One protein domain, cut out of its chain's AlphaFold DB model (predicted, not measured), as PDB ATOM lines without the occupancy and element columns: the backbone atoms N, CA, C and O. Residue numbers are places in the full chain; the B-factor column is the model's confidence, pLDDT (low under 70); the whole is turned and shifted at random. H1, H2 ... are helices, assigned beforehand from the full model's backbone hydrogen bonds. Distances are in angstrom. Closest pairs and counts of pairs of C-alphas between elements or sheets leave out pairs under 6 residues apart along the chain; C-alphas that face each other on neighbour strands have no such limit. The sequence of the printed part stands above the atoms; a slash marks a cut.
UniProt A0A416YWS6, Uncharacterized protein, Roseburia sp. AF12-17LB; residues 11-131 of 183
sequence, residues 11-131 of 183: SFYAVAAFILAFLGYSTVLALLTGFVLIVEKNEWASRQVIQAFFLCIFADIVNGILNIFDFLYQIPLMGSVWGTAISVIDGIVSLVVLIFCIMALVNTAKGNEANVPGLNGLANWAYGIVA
ATOM      1  N   SER A  11     211.865 175.345 221.575       85.69
ATOM      2  CA  SER A  11     211.753 176.112 220.333       85.69
ATOM      3  C   SER A  11     211.090 175.359 219.191       85.69
ATOM      4  O   SER A  11     210.520 176.001 218.316       85.69
ATOM      5  N   PHE A  12     211.117 174.024 219.197       88.00
ATOM      6  CA  PHE A  12     210.411 173.234 218.197       88.00
ATOM      7  C   PHE A  12     208.907 173.499 218.265       88.00
ATOM      8  O   PHE A  12     208.295 173.776 217.240       88.00
ATOM      9  N   TYR A  13     208.329 173.503 219.472       90.81
ATOM     10  CA  TYR A  13     206.906 173.790 219.655       90.81
ATOM     11  C   TYR A  13     206.549 175.208 219.212       90.81
ATOM     12  O   TYR A  13     205.543 175.406 218.541       90.81
ATOM     13  N   ALA A  14     207.395 176.186 219.544       90.56
ATOM     14  CA  ALA A  14     207.181 177.575 219.157       90.56
ATOM     15  C   ALA A  14     207.241 177.766 217.631       90.56
ATOM     16  O   ALA A  14     206.351 178.379 217.048       90.56
ATOM     17  N   VAL A  15     208.248 177.193 216.964       90.88
ATOM     18  CA  VAL A  15     208.381 177.263 215.500       90.88
ATOM     19  C   VAL A  15     207.221 176.543 214.812       90.88
ATOM     20  O   VAL A  15     206.617 177.104 213.900       90.88
ATOM     21  N   ALA A  16     206.862 175.343 215.276       92.38
ATOM     22  CA  ALA A  16     205.710 174.611 214.761       92.38
ATOM     23  C   ALA A  16     204.414 175.422 214.913       92.38
ATOM     24  O   ALA A  16     203.624 175.482 213.978       92.38
ATOM     25  N   ALA A  17     204.224 176.101 216.047       94.69
ATOM     26  CA  ALA A  17     203.047 176.924 216.289       94.69
ATOM     27  C   ALA A  17     202.921 178.091 215.298       94.69
ATOM     28  O   ALA A  17     201.844 178.292 214.744       94.69
ATOM     29  N   PHE A  18     204.003 178.821 215.009       93.94
ATOM     30  CA  PHE A  18     203.962 179.911 214.023       93.94
ATOM     31  C   PHE A  18     203.796 179.417 212.583       93.94
ATOM     32  O   PHE A  18     203.121 180.072 211.792       93.94
ATOM     33  N   ILE A  19     204.348 178.248 212.244       91.88
ATOM     34  CA  ILE A  19     204.087 177.612 210.945       91.88
ATOM     35  C   ILE A  19     202.603 177.249 210.831       91.88
ATOM     36  O   ILE A  19     201.973 177.575 209.831       91.88
ATOM     37  N   LEU A  20     202.020 176.628 211.860       93.56
ATOM     38  CA  LEU A  20     200.596 176.285 211.879       93.56
ATOM     39  C   LEU A  20     199.699 177.529 211.826       93.56
ATOM     40  O   LEU A  20     198.683 177.496 211.139       93.56
ATOM     41  N   ALA A  21     200.086 178.615 212.502       93.00
ATOM     42  CA  ALA A  21     199.377 179.890 212.458       93.00
ATOM     43  C   ALA A  21     199.401 180.510 211.055       93.00
ATOM     44  O   ALA A  21     198.375 180.979 210.578       93.00
ATOM     45  N   PHE A  22     200.548 180.468 210.370       89.38
ATOM     46  CA  PHE A  22     200.656 180.932 208.986       89.38
ATOM     47  C   PHE A  22     199.844 180.068 208.009       89.38
ATOM     48  O   PHE A  22     199.233 180.592 207.086       89.38
ATOM     49  N   LEU A  23     199.812 178.751 208.224       89.25
ATOM     50  CA  LEU A  23     199.033 177.819 207.403       89.25
ATOM     51  C   LEU A  23     197.524 177.850 207.705       89.25
ATOM     52  O   LEU A  23     196.766 177.184 207.006       89.25
ATOM     53  N   GLY A  24     197.084 178.571 208.742       86.50
ATOM     54  CA  GLY A  24     195.673 178.654 209.130       86.50
ATOM     55  C   GLY A  24     195.114 177.380 209.778       86.50
ATOM     56  O   GLY A  24     193.901 177.198 209.847       86.50
ATOM     57  N   TYR A  25     195.962 176.473 210.276       91.31
ATOM     58  CA  TYR A  25     195.506 175.250 210.951       91.31
ATOM     59  C   TYR A  25     195.151 175.514 212.421       91.31
ATOM     60  O   TYR A  25     195.776 174.973 213.342       91.31
ATOM     61  N   SER A  26     194.118 176.330 212.649       90.25
ATOM     62  CA  SER A  26     193.713 176.816 213.974       90.25
ATOM     63  C   SER A  26     193.346 175.700 214.954       90.25
ATOM     64  O   SER A  26     193.703 175.779 216.129       90.25
ATOM     65  N   THR A  27     192.737 174.601 214.495       92.56
ATOM     66  CA  THR A  27     192.416 173.442 215.353       92.56
ATOM     67  C   THR A  27     193.668 172.718 215.852       92.56
ATOM     68  O   THR A  27     193.781 172.411 217.038       92.56
ATOM     69  N   VAL A  28     194.634 172.458 214.965       94.62
ATOM     70  CA  VAL A  28     195.891 171.780 215.333       94.62
ATOM     71  C   VAL A  28     196.719 172.682 216.242       94.62
ATOM     72  O   VAL A  28     197.296 172.219 217.225       94.62
ATOM     73  N   LEU A  29     196.723 173.983 215.958       95.38
ATOM     74  CA  LEU A  29     197.371 174.984 216.790       95.38
ATOM     75  C   LEU A  29     196.729 175.082 218.179       95.38
ATOM     76  O   LEU A  29     197.457 175.156 219.167       95.38
ATOM     77  N   ALA A  30     195.400 175.013 218.290       94.81
ATOM     78  CA  ALA A  30     194.700 174.967 219.575       94.81
ATOM     79  C   ALA A  30     195.122 173.746 220.403       94.81
ATOM     80  O   ALA A  30     195.419 173.868 221.592       94.81
ATOM     81  N   LEU A  31     195.205 172.572 219.766       94.94
ATOM     82  CA  LEU A  31     195.658 171.340 220.413       94.94
ATOM     83  C   LEU A  31     197.117 171.438 220.859       94.94
ATOM     84  O   LEU A  31     197.427 171.085 221.995       94.94
ATOM     85  N   LEU A  32     198.006 171.960 220.007       94.31
ATOM     86  CA  LEU A  32     199.407 172.200 220.357       94.31
ATOM     87  C   LEU A  32     199.524 173.186 221.527       94.31
ATOM     88  O   LEU A  32     200.315 172.963 222.439       94.31
ATOM     89  N   THR A  33     198.707 174.239 221.531       94.44
ATOM     90  CA  THR A  33     198.626 175.212 222.629       94.44
ATOM     91  C   THR A  33     198.227 174.519 223.922       94.44
ATOM     92  O   THR A  33     198.972 174.570 224.897       94.44
ATOM     93  N   GLY A  34     197.112 173.786 223.930       92.81
ATOM     94  CA  GLY A  34     196.676 173.026 225.102       92.81
ATOM     95  C   GLY A  34     197.728 172.021 225.580       92.81
ATOM     96  O   GLY A  34     198.009 171.940 226.775       92.81
ATOM     97  N   PHE A  35     198.370 171.309 224.653       92.25
ATOM     98  CA  PHE A  35     199.438 170.358 224.954       92.25
ATOM     99  C   PHE A  35     200.627 171.031 225.645       92.25
ATOM    100  O   PHE A  35     201.054 170.587 226.709       92.25
ATOM    101  N   VAL A  36     201.146 172.124 225.088       91.00
ATOM    102  CA  VAL A  36     202.293 172.839 225.665       91.00
ATOM    103  C   VAL A  36     201.935 173.428 227.034       91.00
ATOM    104  O   VAL A  36     202.722 173.329 227.975       91.00
ATOM    105  N   LEU A  37     200.725 173.957 227.200       90.31
ATOM    106  CA  LEU A  37     200.289 174.542 228.469       90.31
ATOM    107  C   LEU A  37     200.117 173.489 229.578       90.31
ATOM    108  O   LEU A  37     200.498 173.737 230.721       90.31
ATOM    109  N   ILE A  38     199.559 172.316 229.262       88.81
ATOM    110  CA  ILE A  38     199.204 171.292 230.260       88.81
ATOM    111  C   ILE A  38     200.346 170.299 230.500       88.81
ATOM    112  O   ILE A  38     200.587 169.903 231.644       88.81
ATOM    113  N   VAL A  39     201.034 169.872 229.439       87.56
ATOM    114  CA  VAL A  39     202.051 168.809 229.487       87.56
ATOM    115  C   VAL A  39     203.439 169.396 229.696       87.56
ATOM    116  O   VAL A  39     204.147 168.992 230.621       87.56
ATOM    117  N   GLU A  40     203.817 170.361 228.858       84.88
ATOM    118  CA  GLU A  40     205.156 170.953 228.875       84.88
ATOM    119  C   GLU A  40     205.310 171.931 230.052       84.88
ATOM    120  O   GLU A  40     206.369 171.969 230.679       84.88
ATOM    121  N   LYS A  41     204.242 172.666 230.411       84.12
ATOM    122  CA  LYS A  41     204.178 173.620 231.543       84.12
ATOM    123  C   LYS A  41     205.369 174.586 231.598       84.12
ATOM    124  O   LYS A  41     205.774 175.034 232.669       84.12
ATOM    125  N   ASN A  42     205.955 174.889 230.442       86.00
ATOM    126  CA  ASN A  42     207.088 175.790 230.324       86.00
ATOM    127  C   ASN A  42     206.595 177.188 229.955       86.00
ATOM    128  O   ASN A  42     205.865 177.350 228.978       86.00
ATOM    129  N   GLU A  43     207.026 178.191 230.715       85.00
ATOM    130  CA  GLU A  43     206.572 179.571 230.544       85.00
ATOM    131  C   GLU A  43     206.972 180.157 229.190       85.00
ATOM    132  O   GLU A  43     206.133 180.728 228.493       85.00
ATOM    133  N   TRP A  44     208.225 179.959 228.775       88.25
ATOM    134  CA  TRP A  44     208.720 180.499 227.513       88.25
ATOM    135  C   TRP A  44     207.961 179.915 226.319       88.25
ATOM    136  O   TRP A  44     207.429 180.678 225.512       88.25
ATOM    137  N   ALA A  45     207.847 178.583 226.226       88.38
ATOM    138  CA  ALA A  45     207.162 177.921 225.114       88.38
ATOM    139  C   ALA A  45     205.660 178.214 225.112       88.38
ATOM    140  O   ALA A  45     205.100 178.500 224.056       88.38
ATOM    141  N   SER A  46     205.019 178.208 226.283       90.31
ATOM    142  CA  SER A  46     203.588 178.501 226.392       90.31
ATOM    143  C   SER A  46     203.269 179.900 225.879       90.31
ATOM    144  O   SER A  46     202.336 180.059 225.097       90.31
ATOM    145  N   ARG A  47     204.078 180.909 226.225       90.31
ATOM    146  CA  ARG A  47     203.898 182.270 225.700       90.31
ATOM    147  C   ARG A  47     204.002 182.316 224.176       90.31
ATOM    148  O   ARG A  47     203.163 182.957 223.551       90.31
ATOM    149  N   GLN A  48     204.968 181.616 223.575       93.62
ATOM    150  CA  GLN A  48     205.122 181.597 222.111       93.62
ATOM    151  C   GLN A  48     203.899 181.001 221.421       93.62
ATOM    152  O   GLN A  48     203.357 181.573 220.478       93.62
ATOM    153  N   VAL A  49     203.454 179.852 221.920       94.19
ATOM    154  CA  VAL A  49     202.373 179.089 221.303       94.19
ATOM    155  C   VAL A  49     201.031 179.808 221.478       94.19
ATOM    156  O   VAL A  49     200.239 179.844 220.543       94.19
ATOM    157  N   ILE A  50     200.811 180.486 222.612       93.56
ATOM    158  CA  ILE A  50     199.629 181.335 222.809       93.56
ATOM    159  C   ILE A  50     199.635 182.544 221.858       93.56
ATOM    160  O   ILE A  50     198.593 182.876 221.298       93.56
ATOM    161  N   GLN A  51     200.781 183.204 221.648       94.19
ATOM    162  CA  GLN A  51     200.864 184.313 220.684       94.19
ATOM    163  C   GLN A  51     200.537 183.845 219.265       94.19
ATOM    164  O   GLN A  51     199.738 184.484 218.585       94.19
ATOM    165  N   ALA A  52     201.097 182.710 218.839       94.31
ATOM    166  CA  ALA A  52     200.774 182.109 217.548       94.31
ATOM    167  C   ALA A  52     199.275 181.781 217.434       94.31
ATOM    168  O   ALA A  52     198.651 182.066 216.414       94.31
ATOM    169  N   PHE A  53     198.681 181.234 218.497       94.94
ATOM    170  CA  PHE A  53     197.262 180.894 218.541       94.94
ATOM    171  C   PHE A  53     196.351 182.112 218.379       94.94
ATOM    172  O   PHE A  53     195.457 182.096 217.533       94.94
ATOM    173  N   PHE A  54     196.602 183.193 219.123       93.75
ATOM    174  CA  PHE A  54     195.821 184.421 218.974       93.75
ATOM    175  C   PHE A  54     196.010 185.082 217.610       93.75
ATOM    176  O   PHE A  54     195.053 185.637 217.079       93.75
ATOM    177  N   LEU A  55     197.209 185.005 217.026       93.69
ATOM    178  CA  LEU A  55     197.458 185.516 215.679       93.69
ATOM    179  C   LEU A  55     196.627 184.762 214.631       93.69
ATOM    180  O   LEU A  55     196.048 185.383 213.743       93.69
ATOM    181  N   CYS A  56     196.536 183.437 214.763       93.06
ATOM    182  CA  CYS A  56     195.721 182.598 213.888       93.06
ATOM    183  C   CYS A  56     194.226 182.902 214.052       93.06
ATOM    184  O   CYS A  56     193.534 183.137 213.069       93.06
ATOM    185  N   ILE A  57     193.741 182.975 215.297       92.25
ATOM    186  CA  ILE A  57     192.346 183.337 215.583       92.25
ATOM    187  C   ILE A  57     192.013 184.723 215.037       92.25
ATOM    188  O   ILE A  57     190.915 184.931 214.537       92.25
ATOM    189  N   PHE A  58     192.930 185.684 215.131       91.31
ATOM    190  CA  PHE A  58     192.714 187.015 214.577       91.31
ATOM    191  C   PHE A  58     192.427 186.956 213.070       91.31
ATOM    192  O   PHE A  58     191.462 187.571 212.622       91.31
ATOM    193  N   ALA A  59     193.206 186.181 212.310       89.69
ATOM    194  CA  ALA A  59     192.963 185.973 210.883       89.69
ATOM    195  C   ALA A  59     191.587 185.330 210.632       89.69
ATOM    196  O   ALA A  59     190.805 185.837 209.828       89.69
ATOM    197  N   ASP A  60     191.256 184.280 211.390       91.19
ATOM    198  CA  ASP A  60     189.969 183.581 211.296       91.19
ATOM    199  C   ASP A  60     188.781 184.501 211.630       91.19
ATOM    200  O   ASP A  60     187.742 184.437 210.976       91.19
ATOM    201  N   ILE A  61     188.925 185.392 212.619       91.00
ATOM    202  CA  ILE A  61     187.893 186.367 212.999       91.00
ATOM    203  C   ILE A  61     187.686 187.394 211.888       91.00
ATOM    204  O   ILE A  61     186.537 187.685 211.560       91.00
ATOM    205  N   VAL A  62     188.756 187.951 211.311       90.38
ATOM    206  CA  VAL A  62     188.615 188.930 210.221       90.38
ATOM    207  C   VAL A  62     187.916 188.284 209.029       90.38
ATOM    208  O   VAL A  62     186.945 188.847 208.527       90.38
ATOM    209  N   ASN A  63     188.321 187.072 208.653       89.06
ATOM    210  CA  ASN A  63     187.666 186.316 207.587       89.06
ATOM    211  C   ASN A  63     186.205 185.995 207.923       89.06
ATOM    212  O   ASN A  63     185.318 186.203 207.098       89.06
ATOM    213  N   GLY A  64     185.919 185.589 209.161       89.12
ATOM    214  CA  GLY A  64     184.556 185.384 209.643       89.12
ATOM    215  C   GLY A  64     183.684 186.637 209.526       89.12
ATOM    216  O   GLY A  64     182.545 186.536 209.081       89.12
ATOM    217  N   ILE A  65     184.213 187.817 209.868       88.75
ATOM    218  CA  ILE A  65     183.494 189.097 209.755       88.75
ATOM    219  C   ILE A  65     183.208 189.448 208.294       88.75
ATOM    220  O   ILE A  65     182.100 189.884 207.987       88.75
ATOM    221  N   LEU A  66     184.174 189.260 207.393       86.69
ATOM    222  CA  LEU A  66     183.977 189.530 205.964       86.69
ATOM    223  C   LEU A  66     182.890 188.624 205.375       86.69
ATOM    224  O   LEU A  66     182.017 189.116 204.661       86.69
ATOM    225  N   ASN A  67     182.873 187.352 205.781       86.88
ATOM    226  CA  ASN A  67     181.887 186.375 205.328       86.88
ATOM    227  C   ASN A  67     180.452 186.684 205.805       86.88
ATOM    228  O   ASN A  67     179.485 186.269 205.172       86.88
ATOM    229  N   ILE A  68     180.258 187.452 206.889       87.00
ATOM    230  CA  ILE A  68     178.908 187.898 207.312       87.00
ATOM    231  C   ILE A  68     178.232 188.716 206.203       87.00
ATOM    232  O   ILE A  68     177.011 188.681 206.040       87.00
ATOM    233  N   PHE A  69     179.023 189.438 205.415       83.94
ATOM    234  CA  PHE A  69     178.542 190.269 204.323       83.94
ATOM    235  C   PHE A  69     178.478 189.521 202.983       83.94
ATOM    236  O   PHE A  69     178.181 190.138 201.960       83.94
ATOM    237  N   ASP A  70     178.667 188.196 202.966       83.31
ATOM    238  CA  ASP A  70     178.630 187.390 201.739       83.31
ATOM    239  C   ASP A  70     177.286 187.439 201.013       83.31
ATOM    240  O   ASP A  70     177.223 187.191 199.810       83.31
ATOM    241  N   PHE A  71     176.201 187.832 201.684       81.31
ATOM    242  CA  PHE A  71     174.924 188.079 201.011       81.31
ATOM    243  C   PHE A  71     175.040 189.126 199.881       81.31
ATOM    244  O   PHE A  71     174.273 189.076 198.921       81.31
ATOM    245  N   LEU A  72     176.021 190.042 199.941       78.75
ATOM    246  CA  LEU A  72     176.299 191.023 198.886       78.75
ATOM    247  C   LEU A  72     176.800 190.374 197.585       78.75
ATOM    248  O   LEU A  72     176.614 190.957 196.514       78.75
ATOM    249  N   TYR A  73     177.348 189.151 197.638       73.88
ATOM    250  CA  TYR A  73     177.689 188.375 196.440       73.88
ATOM    251  C   TYR A  73     176.468 187.934 195.635       73.88
ATOM    252  O   TYR A  73     176.586 187.719 194.430       73.88
ATOM    253  N   GLN A  74     175.296 187.804 196.262       78.75
ATOM    254  CA  GLN A  74     174.088 187.332 195.580       78.75
ATOM    255  C   GLN A  74     173.459 188.397 194.664       78.75
ATOM    256  O   GLN A  74     172.535 188.096 193.910       78.75
ATOM    257  N   ILE A  75     173.956 189.637 194.697       78.44
ATOM    258  CA  ILE A  75     173.459 190.745 193.877       78.44
ATOM    259  C   ILE A  75     174.312 190.847 192.590       78.44
ATOM    260  O   ILE A  75     175.499 191.158 192.687       78.44
ATOM    261  N   PRO A  76     173.742 190.683 191.376       74.44
ATOM    262  CA  PRO A  76     174.490 190.551 190.112       74.44
ATOM    263  C   PRO A  76     175.494 191.670 189.781       74.44
ATOM    264  O   PRO A  76     176.527 191.405 189.175       74.44
ATOM    265  N   LEU A  77     175.210 192.918 190.170       76.19
ATOM    266  CA  LEU A  77     176.111 194.063 189.953       76.19
ATOM    267  C   LEU A  77     177.102 194.280 191.106       76.19
ATOM    268  O   LEU A  77     178.224 194.724 190.871       76.19
ATOM    269  N   MET A  78     176.714 193.965 192.345       76.62
ATOM    270  CA  MET A  78     177.559 194.183 193.528       76.62
ATOM    271  C   MET A  78     178.500 193.011 193.808       76.62
ATOM    272  O   MET A  78     179.560 193.226 194.390       76.62
ATOM    273  N   GLY A  79     178.181 191.799 193.347       78.00
ATOM    274  CA  GLY A  79     178.973 190.608 193.647       78.00
ATOM    275  C   GLY A  79     180.392 190.640 193.076       78.00
ATOM    276  O   GLY A  79     181.324 190.202 193.745       78.00
ATOM    277  N   SER A  80     180.600 191.233 191.895       80.56
ATOM    278  CA  SER A  80     181.950 191.368 191.317       80.56
ATOM    279  C   SER A  80     182.822 192.369 192.084       80.56
ATOM    280  O   SER A  80     184.019 192.137 192.271       80.56
ATOM    281  N   VAL A  81     182.237 193.490 192.516       83.81
ATOM    282  CA  VAL A  81     182.948 194.540 193.264       83.81
ATOM    283  C   VAL A  81     183.260 194.047 194.671       83.81
ATOM    284  O   VAL A  81     184.398 194.146 195.126       83.81
ATOM    285  N   TRP A  82     182.263 193.453 195.325       86.50
ATOM    286  CA  TRP A  82     182.395 192.871 196.651       86.50
ATOM    287  C   TRP A  82     183.449 191.762 196.674       86.50
ATOM    288  O   TRP A  82     184.322 191.763 197.539       86.50
ATOM    289  N   GLY A  83     183.466 190.890 195.660       84.12
ATOM    290  CA  GLY A  83     184.448 189.817 195.613       84.12
ATOM    291  C   GLY A  83     185.884 190.253 195.397       84.12
ATOM    292  O   GLY A  83     186.798 189.691 196.000       84.12
ATOM    293  N   THR A  84     186.084 191.300 194.600       87.06
ATOM    294  CA  THR A  84     187.410 191.907 194.457       87.06
ATOM    295  C   THR A  84     187.850 192.544 195.776       87.06
ATOM    296  O   THR A  84     188.990 192.357 196.195       87.06
ATOM    297  N   ALA A  85     186.947 193.247 196.467       87.06
ATOM    298  CA  ALA A  85     187.241 193.876 197.752       87.06
ATOM    299  C   ALA A  85     187.619 192.848 198.829       87.06
ATOM    300  O   ALA A  85     188.641 193.024 199.489       87.06
ATOM    301  N   ILE A  86     186.859 191.754 198.967       87.00
ATOM    302  CA  ILE A  86     187.185 190.678 199.915       87.00
ATOM    303  C   ILE A  86     188.546 190.068 199.598       87.00
ATOM    304  O   ILE A  86     189.364 189.942 200.502       87.00
ATOM    305  N   SER A  87     188.833 189.755 198.331       89.31
ATOM    306  CA  SER A  87     190.126 189.174 197.951       89.31
ATOM    307  C   SER A  87     191.306 190.093 198.286       89.31
ATOM    308  O   SER A  87     192.337 189.622 198.767       89.31
ATOM    309  N   VAL A  88     191.158 191.406 198.078       90.38
ATOM    310  CA  VAL A  88     192.188 192.387 198.449       90.38
ATOM    311  C   VAL A  88     192.374 192.433 199.966       90.38
ATOM    312  O   VAL A  88     193.511 192.452 200.434       90.38
ATOM    313  N   ILE A  89     191.285 192.432 200.739       88.81
ATOM    314  CA  ILE A  89     191.357 192.468 202.205       88.81
ATOM    315  C   ILE A  89     191.984 191.180 202.748       88.81
ATOM    316  O   ILE A  89     192.907 191.274 203.553       88.81
ATOM    317  N   ASP A  90     191.552 190.005 202.287       89.62
ATOM    318  CA  ASP A  90     192.123 188.712 202.692       89.62
ATOM    319  C   ASP A  90     193.625 188.650 202.369       89.62
ATOM    320  O   ASP A  90     194.445 188.302 203.221       89.62
ATOM    321  N   GLY A  91     194.029 189.139 201.190       90.75
ATOM    322  CA  GLY A  91     195.440 189.284 200.828       90.75
ATOM    323  C   GLY A  91     196.227 190.198 201.778       90.75
ATOM    324  O   GLY A  91     197.343 189.860 202.176       90.75
ATOM    325  N   ILE A  92     195.654 191.338 202.187       91.94
ATOM    326  CA  ILE A  92     196.279 192.256 203.155       91.94
ATOM    327  C   ILE A  92     196.391 191.601 204.537       91.94
ATOM    328  O   ILE A  92     197.447 191.682 205.165       91.94
ATOM    329  N   VAL A  93     195.332 190.944 205.012       91.56
ATOM    330  CA  VAL A  93     195.312 190.257 206.313       91.56
ATOM    331  C   VAL A  93     196.356 189.145 206.334       91.56
ATOM    332  O   VAL A  93     197.174 189.095 207.254       91.56
ATOM    333  N   SER A  94     196.394 188.319 205.289       91.50
ATOM    334  CA  SER A  94     197.392 187.263 205.109       91.50
ATOM    335  C   SER A  94     198.821 187.819 205.128       91.50
ATOM    336  O   SER A  94     199.688 187.294 205.831       91.50
ATOM    337  N   LEU A  95     199.067 188.948 204.449       93.12
ATOM    338  CA  LEU A  95     200.371 189.611 204.451       93.12
ATOM    339  C   LEU A  95     200.767 190.130 205.843       93.12
ATOM    340  O   LEU A  95     201.909 189.944 206.267       93.12
ATOM    341  N   VAL A  96     199.844 190.761 206.575       91.88
ATOM    342  CA  VAL A  96     200.096 191.258 207.941       91.88
ATOM    343  C   VAL A  96     200.412 190.102 208.893       91.88
ATOM    344  O   VAL A  96     201.386 190.173 209.648       91.88
ATOM    345  N   VAL A  97     199.641 189.015 208.823       91.56
ATOM    346  CA  VAL A  97     199.872 187.798 209.615       91.56
ATOM    347  C   VAL A  97     201.236 187.194 209.292       91.56
ATOM    348  O   VAL A  97     201.988 186.866 210.209       91.56
ATOM    349  N   LEU A  98     201.608 187.116 208.012       93.81
ATOM    350  CA  LEU A  98     202.922 186.640 207.585       93.81
ATOM    351  C   LEU A  98     204.058 187.487 208.174       93.81
ATOM    352  O   LEU A  98     205.022 186.929 208.700       93.81
ATOM    353  N   ILE A  99     203.951 188.819 208.134       93.75
ATOM    354  CA  ILE A  99     204.960 189.723 208.710       93.75
ATOM    355  C   ILE A  99     205.136 189.445 210.209       93.75
ATOM    356  O   ILE A  99     206.266 189.320 210.692       93.75
ATOM    357  N   PHE A 100     204.034 189.299 210.945       94.12
ATOM    358  CA  PHE A 100     204.077 188.977 212.369       94.12
ATOM    359  C   PHE A 100     204.643 187.583 212.645       94.12
ATOM    360  O   PHE A 100     205.469 187.450 213.548       94.12
ATOM    361  N   CYS A 101     204.303 186.576 211.840       92.00
ATOM    362  CA  CYS A 101     204.893 185.241 211.926       92.00
ATOM    363  C   CYS A 101     206.405 185.263 211.683       92.00
ATOM    364  O   CYS A 101     207.148 184.644 212.440       92.00
ATOM    365  N   ILE A 102     206.892 185.990 210.673       92.38
ATOM    366  CA  ILE A 102     208.333 186.089 210.389       92.38
ATOM    367  C   ILE A 102     209.059 186.767 211.550       92.38
ATOM    368  O   ILE A 102     210.068 186.251 212.030       92.38
ATOM    369  N   MET A 103     208.550 187.900 212.037       92.56
ATOM    370  CA  MET A 103     209.141 188.602 213.178       92.56
ATOM    371  C   MET A 103     209.183 187.713 214.426       92.56
ATOM    372  O   MET A 103     210.220 187.624 215.086       92.56
ATOM    373  N   ALA A 104     208.080 187.022 214.711       90.31
ATOM    374  CA  ALA A 104     207.985 186.071 215.804       90.31
ATOM    375  C   ALA A 104     209.018 184.954 215.670       90.31
ATOM    376  O   ALA A 104     209.799 184.731 216.590       90.31
ATOM    377  N   LEU A 105     209.080 184.305 214.506       90.25
ATOM    378  CA  LEU A 105     210.028 183.233 214.219       90.25
ATOM    379  C   LEU A 105     211.474 183.697 214.371       90.25
ATOM    380  O   LEU A 105     212.271 182.982 214.970       90.25
ATOM    381  N   VAL A 106     211.822 184.891 213.885       89.88
ATOM    382  CA  VAL A 106     213.173 185.453 214.035       89.88
ATOM    383  C   VAL A 106     213.510 185.680 215.508       89.88
ATOM    384  O   VAL A 106     214.610 185.336 215.946       89.88
ATOM    385  N   ASN A 107     212.581 186.225 216.292       88.69
ATOM    386  CA  ASN A 107     212.786 186.454 217.722       88.69
ATOM    387  C   ASN A 107     212.882 185.131 218.497       88.69
ATOM    388  O   ASN A 107     213.834 184.926 219.253       88.69
ATOM    389  N   THR A 108     211.973 184.193 218.240       86.31
ATOM    390  CA  THR A 108     211.961 182.846 218.818       86.31
ATOM    391  C   THR A 108     213.218 182.053 218.450       86.31
ATOM    392  O   THR A 108     213.797 181.388 219.309       86.31
ATOM    393  N   ALA A 109     213.698 182.144 217.206       81.62
ATOM    394  CA  ALA A 109     214.925 181.486 216.752       81.62
ATOM    395  C   ALA A 109     216.176 182.041 217.450       81.62
ATOM    396  O   ALA A 109     217.117 181.294 217.711       81.62
ATOM    397  N   LYS A 110     216.165 183.328 217.821       81.88
ATOM    398  CA  LYS A 110     217.200 183.954 218.659       81.88
ATOM    399  C   LYS A 110     217.090 183.574 220.143       81.88
ATOM    400  O   LYS A 110     217.959 183.945 220.922       81.88
ATOM    401  N   GLY A 111     216.060 182.821 220.535       77.31
ATOM    402  CA  GLY A 111     215.785 182.445 221.926       77.31
ATOM    403  C   GLY A 111     215.029 183.507 222.722       77.31
ATOM    404  O   GLY A 111     214.782 183.308 223.908       77.31
ATOM    405  N   ASN A 112     214.628 184.602 222.079       85.50
ATOM    406  CA  ASN A 112     213.807 185.635 222.695       85.50
ATOM    407  C   ASN A 112     212.329 185.230 222.665       85.50
ATOM    408  O   ASN A 112     211.925 184.307 221.954       85.50
ATOM    409  N   GLU A 113     211.505 185.944 223.426       83.69
ATOM    410  CA  GLU A 113     210.058 185.872 223.238       83.69
ATOM    411  C   GLU A 113     209.693 186.429 221.850       83.69
ATOM    412  O   GLU A 113     210.296 187.400 221.394       83.69
ATOM    413  N   ALA A 114     208.718 185.817 221.172       83.62
ATOM    414  CA  ALA A 114     208.265 186.155 219.821       83.62
ATOM    415  C   ALA A 114     207.908 187.632 219.698       83.62
ATOM    416  O   ALA A 114     208.168 188.250 218.666       83.62
ATOM    417  N   ASN A 115     207.394 188.201 220.790       88.19
ATOM    418  CA  ASN A 115     207.127 189.617 220.930       88.19
ATOM    419  C   ASN A 115     206.156 190.129 219.855       88.19
ATOM    420  O   ASN A 115     206.365 191.208 219.302       88.19
ATOM    421  N   VAL A 116     205.115 189.351 219.528       89.31
ATOM    422  CA  VAL A 116     204.140 189.761 218.512       89.31
ATOM    423  C   VAL A 116     203.368 190.989 219.021       89.31
ATOM    424  O   VAL A 116     202.749 190.922 220.093       89.31
ATOM    425  N   PRO A 117     203.383 192.116 218.281       85.56
ATOM    426  CA  PRO A 117     202.683 193.339 218.646       85.56
ATOM    427  C   PRO A 117     201.213 193.070 218.959       85.56
ATOM    428  O   PRO A 117     200.534 192.350 218.236       85.56
ATOM    429  N   GLY A 118     200.726 193.621 220.071       84.50
ATOM    430  CA  GLY A 118     199.345 193.432 220.528       84.50
ATOM    431  C   GLY A 118     199.038 192.070 221.169       84.50
ATOM    432  O   GLY A 118     198.098 191.986 221.953       84.50
ATOM    433  N   LEU A 119     199.842 191.024 220.936       89.06
ATOM    434  CA  LEU A 119     199.564 189.669 221.442       89.06
ATOM    435  C   LEU A 119     200.355 189.296 222.699       89.06
ATOM    436  O   LEU A 119     199.952 188.390 223.423       89.06
ATOM    437  N   ASN A 120     201.436 190.008 223.019       85.06
ATOM    438  CA  ASN A 120     202.197 189.763 224.251       85.06
ATOM    439  C   ASN A 120     201.348 189.876 225.519       85.06
ATOM    440  O   ASN A 120     201.450 189.042 226.418       85.06
ATOM    441  N   GLY A 121     200.493 190.903 225.586       84.38
ATOM    442  CA  GLY A 121     199.588 191.106 226.717       84.38
ATOM    443  C   GLY A 121     198.572 189.971 226.845       84.38
ATOM    444  O   GLY A 121     198.358 189.461 227.943       84.38
ATOM    445  N   LEU A 122     198.017 189.519 225.715       85.94
ATOM    446  CA  LEU A 122     197.072 188.400 225.664       85.94
ATOM    447  C   LEU A 122     197.730 187.083 226.067       85.94
ATOM    448  O   LEU A 122     197.138 186.305 226.810       85.94
ATOM    449  N   ALA A 123     198.971 186.854 225.641       86.00
ATOM    450  CA  ALA A 123     199.721 185.668 226.019       86.00
ATOM    451  C   ALA A 123     200.003 185.616 227.519       86.00
ATOM    452  O   ALA A 123     199.794 184.581 228.145       86.00
ATOM    453  N   ASN A 124     200.395 186.743 228.112       86.25
ATOM    454  CA  ASN A 124     200.622 186.836 229.552       86.25
ATOM    455  C   ASN A 124     199.330 186.657 230.356       86.25
ATOM    456  O   ASN A 124     199.339 185.997 231.396       86.25
ATOM    457  N   TRP A 125     198.222 187.217 229.870       87.94
ATOM    458  CA  TRP A 125     196.905 187.047 230.476       87.94
ATOM    459  C   TRP A 125     196.430 185.590 230.412       87.94
ATOM    460  O   TRP A 125     196.145 184.994 231.451       87.94
ATOM    461  N   ALA A 126     196.416 184.987 229.221       85.31
ATOM    462  CA  ALA A 126     195.955 183.616 229.018       85.31
ATOM    463  C   ALA A 126     196.840 182.606 229.760       85.31
ATOM    464  O   ALA A 126     196.333 181.683 230.396       85.31
ATOM    465  N   TYR A 127     198.160 182.816 229.756       84.31
ATOM    466  CA  TYR A 127     199.070 181.997 230.546       84.31
ATOM    467  C   TYR A 127     198.817 182.148 232.050       84.31
ATOM    468  O   TYR A 127     198.800 181.150 232.762       84.31
ATOM    469  N   GLY A 128     198.559 183.366 232.541       79.81
ATOM    470  CA  GLY A 128     198.281 183.627 233.957       79.81
ATOM    471  C   GLY A 128     196.990 182.990 234.484       79.81
ATOM    472  O   GLY A 128     196.910 182.689 235.672       79.81
ATOM    473  N   ILE A 129     196.003 182.751 233.615       81.12
ATOM    474  CA  ILE A 129     194.786 181.995 233.956       81.12
ATOM    475  C   ILE A 129     195.095 180.500 234.101       81.12
ATOM    476  O   ILE A 129     194.590 179.849 235.011       81.12
ATOM    477  N   VAL A 130     195.920 179.948 233.207       74.06
ATOM    478  CA  VAL A 130     196.186 178.500 233.140       74.06
ATOM    479  C   VAL A 130     197.268 178.060 234.127       74.06
ATOM    480  O   VAL A 130     197.199 176.970 234.693       74.06
ATOM    481  N   ALA A 131     198.249 178.918 234.374       69.50
ATOM    482  CA  ALA A 131     199.271 178.754 235.389       69.50
ATOM    483  C   ALA A 131     199.100 179.872 236.433       69.50
ATOM    484  O   ALA A 131     199.811 180.881 236.357       69.50
TER     485      ALA A 131
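Overview. This is residues 11 to 131 of the 183 residues of an uncharacterized protein of Roseburia sp. AF12-17LB (UniProt A0A416YWS6). Two long helices, H5 and H3, lie side by side and run opposite ways, making the length of the domain; at one end the hairpin of H1 and H2 packs on one side of this pair, and H6 crosses H3 on another side. The other end of the pair has no such cover and holds little but H4, near the turn from H3 to H5. H1, H2, H3 and H5 form an up-and-down bundle, each running against the one before it in the chain. The printed part has 121 residues with six named helices, H1 to H6 in order along the chain, and no named strand, and its class is all helix. It is only just loose, close to compact, with a radius of gyration of the C-alphas of 16.5 A and spans of 54 by 26 by 22 A.

Along the chain. The longest helix, H5, holds residues 78 to 109 and measures 45.8 A, from C-alpha 78 at (177.559, 194.183, 193.528) to C-alpha 109 at (214.925, 181.486, 216.752). H3, residues 43 to 68, measures 37.1 A. H1 holds residues 11 to 22, 16.6 A, and begins at C-alpha 11 at (211.753, 176.112, 220.333). H2 holds residues 26 to 40, 19.7 A. H4, residues 70 to 74, measures 7.7 A. H6, residues 120 to 130, measures 15.6 A and ends at C-alpha 130 at (196.186, 178.500, 233.140).

Arrangement. H5 touches H3 at a shallow tilt of 5 degrees, opposite ways; their closest C-alphas, of Val 93 and Ala 59, are 6.7 A apart. H3 is the hub, touching four other helices. With residues 45 to 56 alone it touches H1, the same way at 5 degrees, Cys 56 to Ala 21 being the closest C-alphas at 4.8 A. H5 touches H1 with residues 97 to 109 alone, closest at the C-alphas of Cys 101 and Phe 18, 5.8 A. H2 forms helical hairpins with H1 and with H3; the closest C-alphas are Leu 29 and Leu 20, 6.0 A, and Thr 33 and Val 49, 5.6 A. H6 touches residues 43 to 54 of H3 alone, only just about perpendicular at 70.5 degrees, with the C-alphas of Ala 123 and Ile 50 closest at 5.4 A. H4 and H5 touch only at the corner, where the C-alphas of Tyr 73 and Gly 79 are 3.8 A apart. H2 and H5 are apart, as are H5 and H6. Every O i to N i+4 pair is within hydrogen-bond range in H1, H2, H3, H5 and H6; H4 has 0 of 1, but 2 of 2 O i to N i+3 pairs.

Size, cuts and confidence. The two C-alphas farthest apart, of Lys 41 and Leu 77, are 54.2 A apart. The printed part has no cut and no long link; the link from H5 to H6, 10 residues, is short, and the other links are tight. The mean pLDDT of the printed part is 88.1, and residue 131 alone is under 70.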